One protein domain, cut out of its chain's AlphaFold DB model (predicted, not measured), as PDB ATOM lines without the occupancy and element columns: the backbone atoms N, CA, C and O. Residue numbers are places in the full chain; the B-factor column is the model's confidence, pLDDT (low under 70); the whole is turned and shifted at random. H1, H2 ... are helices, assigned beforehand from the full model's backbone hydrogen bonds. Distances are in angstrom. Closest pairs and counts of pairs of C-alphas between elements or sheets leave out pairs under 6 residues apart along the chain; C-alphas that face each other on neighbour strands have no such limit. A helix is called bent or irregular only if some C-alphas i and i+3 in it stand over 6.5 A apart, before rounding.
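What this domain is: This is residues 4 to 97 of the 207 residues of an uncharacterized protein of Elusimicrobia bacterium (UniProt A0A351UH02). Three long helices make a loose, open arrangement: H2 and H3 are two legs that stay apart from each other, and the bent helix H1 runs beside them, with its beginning near the end of H2 and the beginning of H3. From there H1 keeps to H2, its second arm folding over into a helical hairpin with H2, while H3 leaves the other two, and its residues 83 to 97 stick out free. The printed part has 94 residues with three named helices, in the order H1, H2, H3, and no named strand; the class is all helix. The whole is loose, with a radius of gyration of the C-alphas of 15.7 A, and elongated, spanning 45 by 27 by 17 A.

Where its parts are: H1, residues 4 to 31, was assigned as one helix by its hydrogen bonds but is bent, with C-alphas 21 and 24 6.7 A apart. Its arm H1a, residues 4 to 21, begins at C-alpha 4 (155.115, 197.562, 168.281), is 26.4 A long and has a kink of 29 degrees near residue 11. The arm H1b, residues 24 to 31, stands at a steep tilt of 45 degrees to H1a. H2, residues 36 to 60, is 36.1 A long and begins at C-alpha 36 (182.409, 217.090, 182.412). H3, residues 68 to 97, is the longest at 41.5 A and ends at C-alpha 97 (191.702, 189.393, 182.669). It is irregular, but only just, with C-alphas 88 and 91 6.7 A apart, and has a kink of 35 degrees near residue 91.

How they stand to each other: H1a touches H2 at a shallow tilt of 30 degrees, opposite ways; their closest C-alphas are those of Val 5 and Thr 56, 6.5 A apart. With residues 4 to 11 alone H1a touches residues 68 to 79 of H3, at a shallow tilt of 27 degrees, the same way; the closest C-alphas, of Ala 4 and Leu 68, are 5.7 A apart. H1b and H2 form a helical hairpin and touch at a steep tilt of 38 degrees, opposite ways, H2 with residues 38 to 42 alone; the closest C-alphas, of Ala 26 and His 38, are 6.6 A apart. The helix packing is mostly aligned, but only just, with 2 of 3 touching pairs at a shallow tilt. H3 is apart from H1b and from H2. In H1b every O i to N i+4 pair is within hydrogen-bond range; in H1a 12 of 14 are, in H2 20 of 21 and in H3 24 of 26.

The domain as a whole: The C-alphas farthest apart, of Lys 63 and Asp 95, are 48.8 A apart. The printed part, residues 4 to 97, has no cut. The link from H1 to H2 is tight and that from H2 to H3 is short. The mean pLDDT of the printed part is 86.1, and residue 34 alone is under 70.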
ATOM      1  N   ALA A   4     154.137 196.478 168.192       87.31
ATOM      2  CA  ALA A   4     155.115 197.562 168.281       87.31
ATOM      3  C   ALA A   4     155.637 197.807 169.713       87.31
ATOM      4  O   ALA A   4     156.764 198.268 169.880       87.31
ATOM      5  N   VAL A   5     154.837 197.495 170.741       91.56
ATOM      6  CA  VAL A   5     155.257 197.571 172.150       91.56
ATOM      7  C   VAL A   5     156.207 196.423 172.476       91.56
ATOM      8  O   VAL A   5     157.255 196.664 173.065       91.56
ATOM      9  N   ILE A   6     155.877 195.199 172.045       91.31
ATOM     10  CA  ILE A   6     156.731 194.017 172.242       91.31
ATOM     11  C   ILE A   6     158.104 194.259 171.609       91.31
ATOM     12  O   ILE A   6     159.115 194.170 172.300       91.31
ATOM     13  N   LEU A   7     158.138 194.659 170.332       88.69
ATOM     14  CA  LEU A   7     159.384 194.950 169.619       88.69
ATOM     15  C   LEU A   7     160.229 196.007 170.345       88.69
ATOM     16  O   LEU A   7     161.447 195.874 170.417       88.69
ATOM     17  N   ARG A   8     159.594 197.050 170.897       90.38
ATOM     18  CA  ARG A   8     160.304 198.104 171.626       90.38
ATOM     19  C   ARG A   8     160.906 197.605 172.936       90.38
ATOM     20  O   ARG A   8     162.040 197.954 173.245       90.38
ATOM     21  N   LEU A   9     160.182 196.770 173.681       91.69
ATOM     22  CA  LEU A   9     160.670 196.198 174.938       91.69
ATOM     23  C   LEU A   9     161.878 195.274 174.734       91.69
ATOM     24  O   LEU A   9     162.785 195.306 175.562       91.69
ATOM     25  N   VAL A  10     161.927 194.525 173.624       90.62
ATOM     26  CA  VAL A  10     163.037 193.605 173.301       90.62
ATOM     27  C   VAL A  10     164.394 194.310 173.291       90.62
ATOM     28  O   VAL A  10     165.361 193.745 173.787       90.62
ATOM     29  N   TRP A  11     164.483 195.539 172.776       88.38
ATOM     30  CA  TRP A  11     165.744 196.291 172.768       88.38
ATOM     31  C   TRP A  11     165.866 197.284 173.928       88.38
ATOM     32  O   TRP A  11     166.971 197.551 174.398       88.38
ATOM     33  N   LEU A  12     164.753 197.834 174.425       91.25
ATOM     34  CA  LEU A  12     164.785 198.855 175.474       91.25
ATOM     35  C   LEU A  12     165.202 198.276 176.832       91.25
ATOM     36  O   LEU A  12     165.960 198.922 177.557       91.25
ATOM     37  N   LEU A  13     164.747 197.065 177.169       91.75
ATOM     38  CA  LEU A  13     165.115 196.380 178.412       91.75
ATOM     39  C   LEU A  13     166.628 196.115 178.524       91.75
ATOM     40  O   LEU A  13     167.218 196.587 179.497       91.75
ATOM     41  N   PRO A  14     167.290 195.440 177.561       87.44
ATOM     42  CA  PRO A  14     168.724 195.172 177.663       87.44
ATOM     43  C   PRO A  14     169.568 196.449 177.642       87.44
ATOM     44  O   PRO A  14     170.525 196.543 178.408       87.44
ATOM     45  N   LEU A  15     169.199 197.471 176.856       88.06
ATOM     46  CA  LEU A  15     169.892 198.767 176.898       88.06
ATOM     47  C   LEU A  15     169.768 199.450 178.258       88.06
ATOM     48  O   LEU A  15     170.733 200.031 178.746       88.06
ATOM     49  N   THR A  16     168.587 199.379 178.873       90.19
ATOM     50  CA  THR A  16     168.372 199.947 180.207       90.19
ATOM     51  C   THR A  16     169.207 199.198 181.241       90.19
ATOM     52  O   THR A  16     169.866 199.836 182.054       90.19
ATOM     53  N   ALA A  17     169.244 197.864 181.182       88.81
ATOM     54  CA  ALA A  17     170.082 197.057 182.066       88.81
ATOM     55  C   ALA A  17     171.575 197.396 181.900       88.81
ATOM     56  O   ALA A  17     172.259 197.640 182.892       88.81
ATOM     57  N   ALA A  18     172.064 197.501 180.661       85.25
ATOM     58  CA  ALA A  18     173.442 197.898 180.377       85.25
ATOM     59  C   ALA A  18     173.763 199.306 180.911       85.25
ATOM     60  O   ALA A  18     174.807 199.514 181.529       85.25
ATOM     61  N   PHE A  19     172.850 200.266 180.738       87.25
ATOM     62  CA  PHE A  19     173.007 201.617 181.277       87.25
ATOM     63  C   PHE A  19     173.033 201.640 182.814       87.25
ATOM     64  O   PHE A  19     173.843 202.349 183.405       87.25
ATOM     65  N   LEU A  20     172.199 200.831 183.475       88.06
ATOM     66  CA  LEU A  20     172.200 200.712 184.936       88.06
ATOM     67  C   LEU A  20     173.499 200.095 185.470       88.06
ATOM     68  O   LEU A  20     173.970 200.522 186.518       88.06
ATOM     69  N   LEU A  21     174.109 199.155 184.743       82.94
ATOM     70  CA  LEU A  21     175.432 198.614 185.084       82.94
ATOM     71  C   LEU A  21     176.557 199.642 184.891       82.94
ATOM     72  O   LEU A  21     177.559 199.597 185.600       82.94
ATOM     73  N   PHE A  22     176.390 200.586 183.963       82.31
ATOM     74  CA  PHE A  22     177.342 201.676 183.737       82.31
ATOM     75  C   PHE A  22     177.253 202.775 184.810       82.31
ATOM     76  O   PHE A  22     178.257 203.403 185.148       82.31
ATOM     77  N   LEU A  23     176.072 202.997 185.387       82.31
ATOM     78  CA  LEU A  23     175.792 204.107 186.303       82.31
ATOM     79  C   LEU A  23     176.739 204.193 187.522       82.31
ATOM     80  O   LEU A  23     177.233 205.290 187.793       82.31
ATOM     81  N   PRO A  24     177.087 203.087 188.216       83.00
ATOM     82  CA  PRO A  24     178.070 203.115 189.300       83.00
ATOM     83  C   PRO A  24     179.445 203.614 188.847       83.00
ATOM     84  O   PRO A  24     180.085 204.379 189.563       83.00
ATOM     85  N   THR A  25     179.885 203.240 187.640       76.31
ATOM     86  CA  THR A  25     181.184 203.681 187.106       76.31
ATOM     87  C   THR A  25     181.192 205.178 186.806       76.31
ATOM     88  O   THR A  25     182.162 205.858 187.128       76.31
ATOM     89  N   ALA A  26     180.084 205.717 186.287       74.31
ATOM     90  CA  ALA A  26     179.927 207.151 186.072       74.31
ATOM     91  C   ALA A  26     179.923 207.934 187.396       74.31
ATOM     92  O   ALA A  26     180.529 209.000 187.478       74.31
ATOM     93  N   LEU A  27     179.296 207.392 188.447       79.50
ATOM     94  CA  LEU A  27     179.309 207.999 189.780       79.50
ATOM     95  C   LEU A  27     180.717 208.018 190.379       79.50
ATOM     96  O   LEU A  27     181.164 209.066 190.834       79.50
ATOM     97  N   ILE A  28     181.445 206.898 190.319       79.88
ATOM     98  CA  ILE A  28     182.840 206.826 190.782       79.88
ATOM     99  C   ILE A  28     183.715 207.818 190.008       79.88
ATOM    100  O   ILE A  28     184.510 208.529 190.613       79.88
ATOM    101  N   ALA A  29     183.533 207.928 188.690       74.38
ATOM    102  CA  ALA A  29     184.274 208.875 187.864       74.38
ATOM    103  C   ALA A  29     184.099 210.327 188.359       74.38
ATOM    104  O   ALA A  29     185.085 211.051 188.483       74.38
ATOM    105  N   ILE A  30     182.879 210.733 188.730       76.56
ATOM    106  CA  ILE A  30     182.611 212.069 189.299       76.56
ATOM    107  C   ILE A  30     183.404 212.290 190.596       76.56
ATOM    108  O   ILE A  30     184.002 213.351 190.769       76.56
ATOM    109  N   PHE A  31     183.463 211.290 191.484       78.19
ATOM    110  CA  PHE A  31     184.215 211.383 192.744       78.19
ATOM    111  C   PHE A  31     185.735 211.423 192.548       78.19
ATOM    112  O   PHE A  31     186.434 212.048 193.339       78.19
ATOM    113  N   VAL A  32     186.250 210.792 191.491       77.88
ATOM    114  CA  VAL A  32     187.689 210.747 191.169       77.88
ATOM    115  C   VAL A  32     188.117 211.943 190.294       77.88
ATOM    116  O   VAL A  32     189.250 212.018 189.831       77.88
ATOM    117  N   GLY A  33     187.230 212.921 190.077       74.38
ATOM    118  CA  GLY A  33     187.548 214.145 189.338       74.38
ATOM    119  C   GLY A  33     187.580 213.969 187.817       74.38
ATOM    120  O   GLY A  33     188.184 214.784 187.117       74.38
ATOM    121  N   PHE A  34     186.935 212.931 187.274       62.25
ATOM    122  CA  PHE A  34     186.785 212.811 185.825       62.25
ATOM    123  C   PHE A  34     185.924 213.944 185.248       62.25
ATOM    124  O   PHE A  34     184.913 214.368 185.806       62.25
ATOM    125  N   SER A  35     186.348 214.397 184.068       73.44
ATOM    126  CA  SER A  35     185.846 215.554 183.319       73.44
ATOM    127  C   SER A  35     184.331 215.561 183.068       73.44
ATOM    128  O   SER A  35     183.735 214.502 182.846       73.44
ATOM    129  N   ILE A  36     183.769 216.768 182.904       81.38
ATOM    130  CA  ILE A  36     182.409 217.090 182.412       81.38
ATOM    131  C   ILE A  36     181.907 216.184 181.269       81.38
ATOM    132  O   ILE A  36     180.717 215.896 181.171       81.38
ATOM    133  N   THR A  37     182.814 215.655 180.448       76.88
ATOM    134  CA  THR A  37     182.568 214.670 179.390       76.88
ATOM    135  C   THR A  37     181.791 213.431 179.862       76.88
ATOM    136  O   THR A  37     180.895 212.981 179.155       76.88
ATOM    137  N   HIS A  38     182.067 212.893 181.056       75.88
ATOM    138  CA  HIS A  38     181.366 211.706 181.577       75.88
ATOM    139  C   HIS A  38     179.922 212.021 181.984       75.88
ATOM    140  O   HIS A  38     179.013 211.222 181.734       75.88
ATOM    141  N   LEU A  39     179.695 213.208 182.555       81.00
ATOM    142  CA  LEU A  39     178.356 213.704 182.871       81.00
ATOM    143  C   LEU A  39     177.537 213.904 181.595       81.00
ATOM    144  O   LEU A  39     176.402 213.437 181.514       81.00
ATOM    145  N   LEU A  40     178.131 214.537 180.579       82.62
ATOM    146  CA  LEU A  40     177.483 214.761 179.286       82.62
ATOM    147  C   LEU A  40     177.155 213.445 178.575       82.62
ATOM    148  O   LEU A  40     176.053 213.299 178.053       82.62
ATOM    149  N   LEU A  41     178.063 212.465 178.605       82.25
ATOM    150  CA  LEU A  41     177.818 211.141 178.037       82.25
ATOM    151  C   LEU A  41     176.670 210.423 178.761       82.25
ATOM    152  O   LEU A  41     175.752 209.912 178.122       82.25
ATOM    153  N   THR A  42     176.687 210.433 180.096       84.44
ATOM    154  CA  THR A  42     175.646 209.796 180.914       84.44
ATOM    155  C   THR A  42     174.285 210.441 180.663       84.44
ATOM    156  O   THR A  42     173.311 209.735 180.408       84.44
ATOM    157  N   ALA A  43     174.214 211.775 180.655       85.62
ATOM    158  CA  ALA A  43     172.994 212.515 180.343       85.62
ATOM    159  C   ALA A  43     172.511 212.252 178.904       85.62
ATOM    160  O   ALA A  43     171.314 212.052 178.677       85.62
ATOM    161  N   GLY A  44     173.446 212.190 177.950       85.62
ATOM    162  CA  GLY A  44     173.187 211.903 176.541       85.62
ATOM    163  C   GLY A  44     172.571 210.524 176.297       85.62
ATOM    164  O   GLY A  44     171.775 210.380 175.375       85.62
ATOM    165  N   ILE A  45     172.870 209.533 177.144       86.19
ATOM    166  CA  ILE A  45     172.265 208.191 177.092       86.19
ATOM    167  C   ILE A  45     170.974 208.127 177.927       86.19
ATOM    168  O   ILE A  45     169.976 207.546 177.493       86.19
ATOM    169  N   ALA A  46     170.950 208.763 179.101       88.25
ATOM    170  CA  ALA A  46     169.810 208.736 180.017       88.25
ATOM    171  C   ALA A  46     168.547 209.363 179.409       88.25
ATOM    172  O   ALA A  46     167.458 208.794 179.498       88.25
ATOM    173  N   TYR A  47     168.679 210.528 178.764       90.56
ATOM    174  CA  TYR A  47     167.546 211.251 178.188       90.56
ATOM    175  C   TYR A  47     166.783 210.460 177.103       90.56
ATOM    176  O   TYR A  47     165.557 210.327 177.220       90.56
ATOM    177  N   PRO A  48     167.430 209.898 176.058       88.12
ATOM    178  CA  PRO A  48     166.727 209.111 175.050       88.12
ATOM    179  C   PRO A  48     166.123 207.823 175.623       88.12
ATOM    180  O   PRO A  48     165.023 207.456 175.202       88.12
ATOM    181  N   LEU A  49     166.763 207.176 176.609       89.88
ATOM    182  CA  LEU A  49     166.185 206.020 177.310       89.88
ATOM    183  C   LEU A  49     164.930 206.401 178.097       89.88
ATOM    184  O   LEU A  49     163.895 205.749 177.952       89.88
ATOM    185  N   TYR A  50     164.982 207.489 178.871       93.25
ATOM    186  CA  TYR A  50     163.826 208.022 179.595       93.25
ATOM    187  C   TYR A  50     162.666 208.330 178.643       93.25
ATOM    188  O   TYR A  50     161.535 207.888 178.864       93.25
ATOM    189  N   ARG A  51     162.944 209.043 177.544       92.56
ATOM    190  CA  ARG A  51     161.936 209.354 176.525       92.56
ATOM    191  C   ARG A  51     161.357 208.075 175.924       92.56
ATOM    192  O   ARG A  51     160.144 207.978 175.751       92.56
ATOM    193  N   ALA A  52     162.201 207.081 175.643       91.19
ATOM    194  CA  ALA A  52     161.751 205.821 175.079       91.19
ATOM    195  C   ALA A  52     160.844 205.030 176.028       91.19
ATOM    196  O   ALA A  52     159.820 204.500 175.586       91.19
ATOM    197  N   TRP A  53     161.162 205.012 177.320       95.62
ATOM    198  CA  TRP A  53     160.306 204.436 178.354       95.62
ATOM    199  C   TRP A  53     158.984 205.181 178.494       95.62
ATOM    200  O   TRP A  53     157.931 204.544 178.489       95.62
ATOM    201  N   LYS A  54     159.013 206.517 178.545       95.44
ATOM    202  CA  LYS A  54     157.806 207.350 178.628       95.44
ATOM    203  C   LYS A  54     156.835 207.049 177.484       95.44
ATOM    204  O   LYS A  54     155.662 206.779 177.743       95.44
ATOM    205  N   ASP A  55     157.323 207.031 176.243       92.88
ATOM    206  CA  ASP A  55     156.514 206.703 175.063       92.88
ATOM    207  C   ASP A  55     155.958 205.269 175.137       92.88
ATOM    208  O   ASP A  55     154.805 205.022 174.784       92.88
ATOM    209  N   THR A  56     156.768 204.314 175.607       93.31
ATOM    210  CA  THR A  56     156.370 202.903 175.742       93.31
ATOM    211  C   THR A  56     155.261 202.737 176.781       93.31
ATOM    212  O   THR A  56     154.265 202.072 176.511       93.31
ATOM    213  N   VAL A  57     155.373 203.399 177.936       96.44
ATOM    214  CA  VAL A  57     154.342 203.393 178.985       96.44
ATOM    215  C   VAL A  57     153.047 204.037 178.489       96.44
ATOM    216  O   VAL A  57     151.961 203.520 178.751       96.44
ATOM    217  N   GLN A  58     153.132 205.142 177.744       95.62
ATOM    218  CA  GLN A  58     151.953 205.769 177.139       95.62
ATOM    219  C   GLN A  58     151.271 204.846 176.123       95.62
ATOM    220  O   GLN A  58     150.043 204.744 176.132       95.62
ATOM    221  N   ALA A  59     152.047 204.120 175.318       94.38
ATOM    222  CA  ALA A  59     151.524 203.166 174.351       94.38
ATOM    223  C   ALA A  59     150.878 201.937 175.006       94.38
ATOM    224  O   ALA A  59     149.826 201.483 174.555       94.38
ATOM    225  N   ILE A  60     151.457 201.426 176.100       94.50
ATOM    226  CA  ILE A  60     150.857 200.356 176.917       94.50
ATOM    227  C   ILE A  60     149.501 200.801 177.473       94.50
ATOM    228  O   ILE A  60     148.547 200.031 177.457       94.50
ATOM    229  N   ARG A  61     149.394 202.063 177.906       96.81
ATOM    230  CA  ARG A  61     148.146 202.668 178.404       96.81
ATOM    231  C   ARG A  61     147.166 203.070 177.294       96.81
ATOM    232  O   ARG A  61     146.163 203.709 177.591       96.81
ATOM    233  N   GLY A  62     147.473 202.776 176.028       94.94
ATOM    234  CA  GLY A  62     146.635 203.127 174.881       94.94
ATOM    235  C   GLY A  62     146.560 204.626 174.564       94.94
ATOM    236  O   GLY A  62     145.728 205.021 173.758       94.94
ATOM    237  N   LYS A  63     147.413 205.465 175.170       95.06
ATOM    238  CA  LYS A  63     147.393 206.929 174.984       95.06
ATOM    239  C   LYS A  63     148.106 207.392 173.716       95.06
ATOM    240  O   LYS A  63     147.871 208.504 173.258       95.06
ATOM    241  N   THR A  64     149.007 206.575 173.181       94.44
ATOM    242  CA  THR A  64     149.794 206.889 171.985       94.44
ATOM    243  C   THR A  64     149.964 205.652 171.114       94.44
ATOM    244  O   THR A  64     150.035 204.522 171.604       94.44
ATOM    245  N   GLU A  65     150.045 205.857 169.801       92.94
ATOM    246  CA  GLU A  65     150.385 204.796 168.859       92.94
ATOM    247  C   GLU A  65     151.873 204.834 168.522       92.94
ATOM    248  O   GLU A  65     152.460 205.877 168.231       92.94
ATOM    249  N   LEU A  66     152.504 203.665 168.577       91.69
ATOM    250  CA  LEU A  66     153.909 203.507 168.252       91.69
ATOM    251  C   LEU A  66     154.080 203.288 166.749       91.69
ATOM    252  O   LEU A  66     153.624 202.283 166.209       91.69
ATOM    253  N   ASN A  67     154.805 204.189 166.084       92.38
ATOM    254  CA  ASN A  67     155.160 204.014 164.679       92.38
ATOM    255  C   ASN A  67     156.159 202.853 164.522       92.38
ATOM    256  O   ASN A  67     157.298 202.928 164.993       92.38
ATOM    257  N   LEU A  68     155.728 201.786 163.843       85.50
ATOM    258  CA  LEU A  68     156.511 200.562 163.681       85.50
ATOM    259  C   LEU A  68     157.839 200.802 162.946       85.50
ATOM    260  O   LEU A  68     158.873 200.339 163.418       85.50
ATOM    261  N   LYS A  69     157.833 201.571 161.846       89.06
ATOM    262  CA  LYS A  69     159.043 201.861 161.052       89.06
ATOM    263  C   LYS A  69     160.077 202.633 161.873       89.06
ATOM    264  O   LYS A  69     161.240 202.248 161.919       89.06
ATOM    265  N   ARG A  70     159.649 203.684 162.581       86.56
ATOM    266  CA  ARG A  70     160.536 204.469 163.458       86.56
ATOM    267  C   ARG A  70     161.130 203.610 164.578       86.56
ATOM    268  O   ARG A  70     162.313 203.740 164.872       86.56
ATOM    269  N   ASN A  71     160.330 202.738 165.192       83.75
ATOM    270  CA  ASN A  71     160.825 201.836 166.234       83.75
ATOM    271  C   ASN A  71     161.783 200.778 165.693       83.75
ATOM    272  O   ASN A  71     162.733 200.438 166.389       83.75
ATOM    273  N   LEU A  72     161.557 200.288 164.473       83.69
ATOM    274  CA  LEU A  72     162.473 199.367 163.812       83.69
ATOM    275  C   LEU A  72     163.834 200.030 163.565       83.69
ATOM    276  O   LEU A  72     164.852 199.470 163.955       83.69
ATOM    277  N   TYR A  73     163.864 201.248 163.010       88.88
ATOM    278  CA  TYR A  73     165.123 201.981 162.823       88.88
ATOM    279  C   TYR A  73     165.836 202.271 164.146       88.88
ATOM    280  O   TYR A  73     167.049 202.104 164.234       88.88
ATOM    281  N   ALA A  74     165.092 202.652 165.190       84.31
ATOM    282  CA  ALA A  74     165.663 202.850 166.521       84.31
ATOM    283  C   ALA A  74     166.256 201.552 167.096       84.31
ATOM    284  O   ALA A  74     167.340 201.586 167.669       84.31
ATOM    285  N   ALA A  75     165.579 200.414 166.907       81.38
ATOM    286  CA  ALA A  75     166.071 199.107 167.333       81.38
ATOM    287  C   ALA A  75     167.368 198.720 166.607       81.38
ATOM    288  O   ALA A  75     168.323 198.292 167.249       81.38
ATOM    289  N   ILE A  76     167.423 198.917 165.284       87.56
ATOM    290  CA  ILE A  76     168.615 198.639 164.469       87.56
ATOM    291  C   ILE A  76     169.779 199.533 164.899       87.56
ATOM    292  O   ILE A  76     170.878 199.037 165.125       87.56
ATOM    293  N   ALA A  77     169.540 200.838 165.060       86.19
ATOM    294  CA  ALA A  77     170.569 201.779 165.492       86.19
ATOM    295  C   ALA A  77     171.114 201.427 166.884       86.19
ATOM    296  O   ALA A  77     172.325 201.442 167.099       86.19
ATOM    297  N   ALA A  78     170.234 201.057 167.815       82.56
ATOM    298  CA  ALA A  78     170.641 200.602 169.135       82.56
ATOM    299  C   ALA A  78     171.464 199.308 169.084       82.56
ATOM    300  O   ALA A  78     172.504 199.225 169.733       82.56
ATOM    301  N   ALA A  79     171.030 198.315 168.304       84.06
ATOM    302  CA  ALA A  79     171.753 197.057 168.145       84.06
ATOM    303  C   ALA A  79     173.144 197.277 167.527       84.06
ATOM    304  O   ALA A  79     174.126 196.724 168.018       84.06
ATOM    305  N   ALA A  80     173.241 198.131 166.503       87.25
ATOM    306  CA  ALA A  80     174.509 198.499 165.881       87.25
ATOM    307  C   ALA A  80     175.448 199.202 166.874       87.25
ATOM    308  O   ALA A  80     176.625 198.861 166.951       87.25
ATOM    309  N   LEU A  81     174.928 200.136 167.678       84.62
ATOM    310  CA  LEU A  81     175.715 200.812 168.709       84.62
ATOM    311  C   LEU A  81     176.244 199.825 169.756       84.62
ATOM    312  O   LEU A  81     177.428 199.862 170.076       84.62
ATOM    313  N   VAL A  82     175.393 198.928 170.266       83.19
ATOM    314  CA  VAL A  82     175.810 197.896 171.229       83.19
ATOM    315  C   VAL A  82     176.894 197.011 170.625       83.19
ATOM    316  O   VAL A  82     177.919 196.811 171.264       83.19
ATOM    317  N   LEU A  83     176.717 196.546 169.386       85.19
ATOM    318  CA  LEU A  83     177.710 195.723 168.700       85.19
ATOM    319  C   LEU A  83     179.065 196.435 168.594       85.19
ATOM    320  O   LEU A  83     180.087 195.854 168.955       85.19
ATOM    321  N   LEU A  84     179.081 197.694 168.149       83.50
ATOM    322  CA  LEU A  84     180.312 198.481 168.031       83.50
ATOM    323  C   LEU A  84     181.001 198.675 169.387       83.50
ATOM    324  O   LEU A  84     182.215 198.505 169.491       83.50
ATOM    325  N   LEU A  85     180.233 198.983 170.436       82.69
ATOM    326  CA  LEU A  85     180.767 199.124 171.792       82.69
ATOM    327  C   LEU A  85     181.336 197.800 172.309       82.69
ATOM    328  O   LEU A  85     182.439 197.777 172.847       82.69
ATOM    329  N   THR A  86     180.623 196.692 172.117       79.62
ATOM    330  CA  THR A  86     181.084 195.360 172.512       79.62
ATOM    331  C   THR A  86     182.387 194.994 171.804       79.62
ATOM    332  O   THR A  86     183.334 194.574 172.468       79.62
ATOM    333  N   LEU A  87     182.486 195.226 170.492       84.56
ATOM    334  CA  LEU A  87     183.711 194.984 169.724       84.56
ATOM    335  C   LEU A  87     184.891 195.838 170.213       84.56
ATOM    336  O   LEU A  87     186.021 195.360 170.229       84.56
ATOM    337  N   ALA A  88     184.638 197.072 170.656       81.19
ATOM    338  CA  ALA A  88     185.672 197.947 171.204       81.19
ATOM    339  C   ALA A  88     186.099 197.573 172.640       81.19
ATOM    340  O   ALA A  88     187.257 197.768 173.012       81.19
ATOM    341  N   ILE A  89     185.174 197.063 173.461       84.25
ATOM    342  CA  ILE A  89     185.403 196.772 174.886       84.25
ATOM    343  C   ILE A  89     186.031 195.391 175.095       84.25
ATOM    344  O   ILE A  89     186.906 195.258 175.951       84.25
ATOM    345  N   ILE A  90     185.621 194.370 174.331       84.38
ATOM    346  CA  ILE A  90     186.083 192.983 174.519       84.38
ATOM    347  C   ILE A  90     187.618 192.869 174.572       84.38
ATOM    348  O   ILE A  90     188.102 192.272 175.533       84.38
ATOM    349  N   PRO A  91     188.403 193.450 173.639       86.88
ATOM    350  CA  PRO A  91     189.861 193.332 173.680       86.88
ATOM    351  C   PRO A  91     190.458 193.861 174.990       86.88
ATOM    352  O   PRO A  91     191.263 193.189 175.624       86.88
ATOM    353  N   LYS A  92     189.971 195.015 175.463       85.31
ATOM    354  CA  LYS A  92     190.429 195.623 176.723       85.31
ATOM    355  C   LYS A  92     190.066 194.778 177.940       85.31
ATOM    356  O   LYS A  92     190.841 194.693 178.887       85.31
ATOM    357  N   MET A  93     188.890 194.153 177.924       84.62
ATOM    358  CA  MET A  93     188.488 193.232 178.987       84.62
ATOM    359  C   MET A  93     189.370 191.982 179.004       84.62
ATOM    360  O   MET A  93     189.732 191.526 180.083       84.62
ATOM    361  N   LEU A  94     189.757 191.452 177.839       85.12
ATOM    362  CA  LEU A  94     190.692 190.325 177.760       85.12
ATOM    363  C   LEU A  94     192.062 190.691 178.334       85.12
ATOM    364  O   LEU A  94     192.621 189.905 179.096       85.12
ATOM    365  N   ASP A  95     192.560 191.892 178.044       85.81
ATOM    366  CA  ASP A  95     193.796 192.393 178.648       85.81
ATOM    367  C   ASP A  95     193.643 192.584 180.163       85.81
ATOM    368  O   ASP A  95     194.534 192.233 180.924       85.81
ATOM    369  N   LEU A  96     192.506 193.059 180.664       87.12
ATOM    370  CA  LEU A  96     192.316 193.147 182.115       87.12
ATOM    371  C   LEU A  96     192.325 191.761 182.783       87.12
ATOM    372  O   LEU A  96     192.892 191.590 183.864       87.12
ATOM    373  N   VAL A  97     191.717 190.761 182.141       86.19
ATOM    374  CA  VAL A  97     191.702 189.393 182.669       86.19
ATOM    375  C   VAL A  97     193.100 188.777 182.646       86.19
ATOM    376  O   VAL A  97     193.525 188.229 183.661       86.19
TER     377      VAL A  97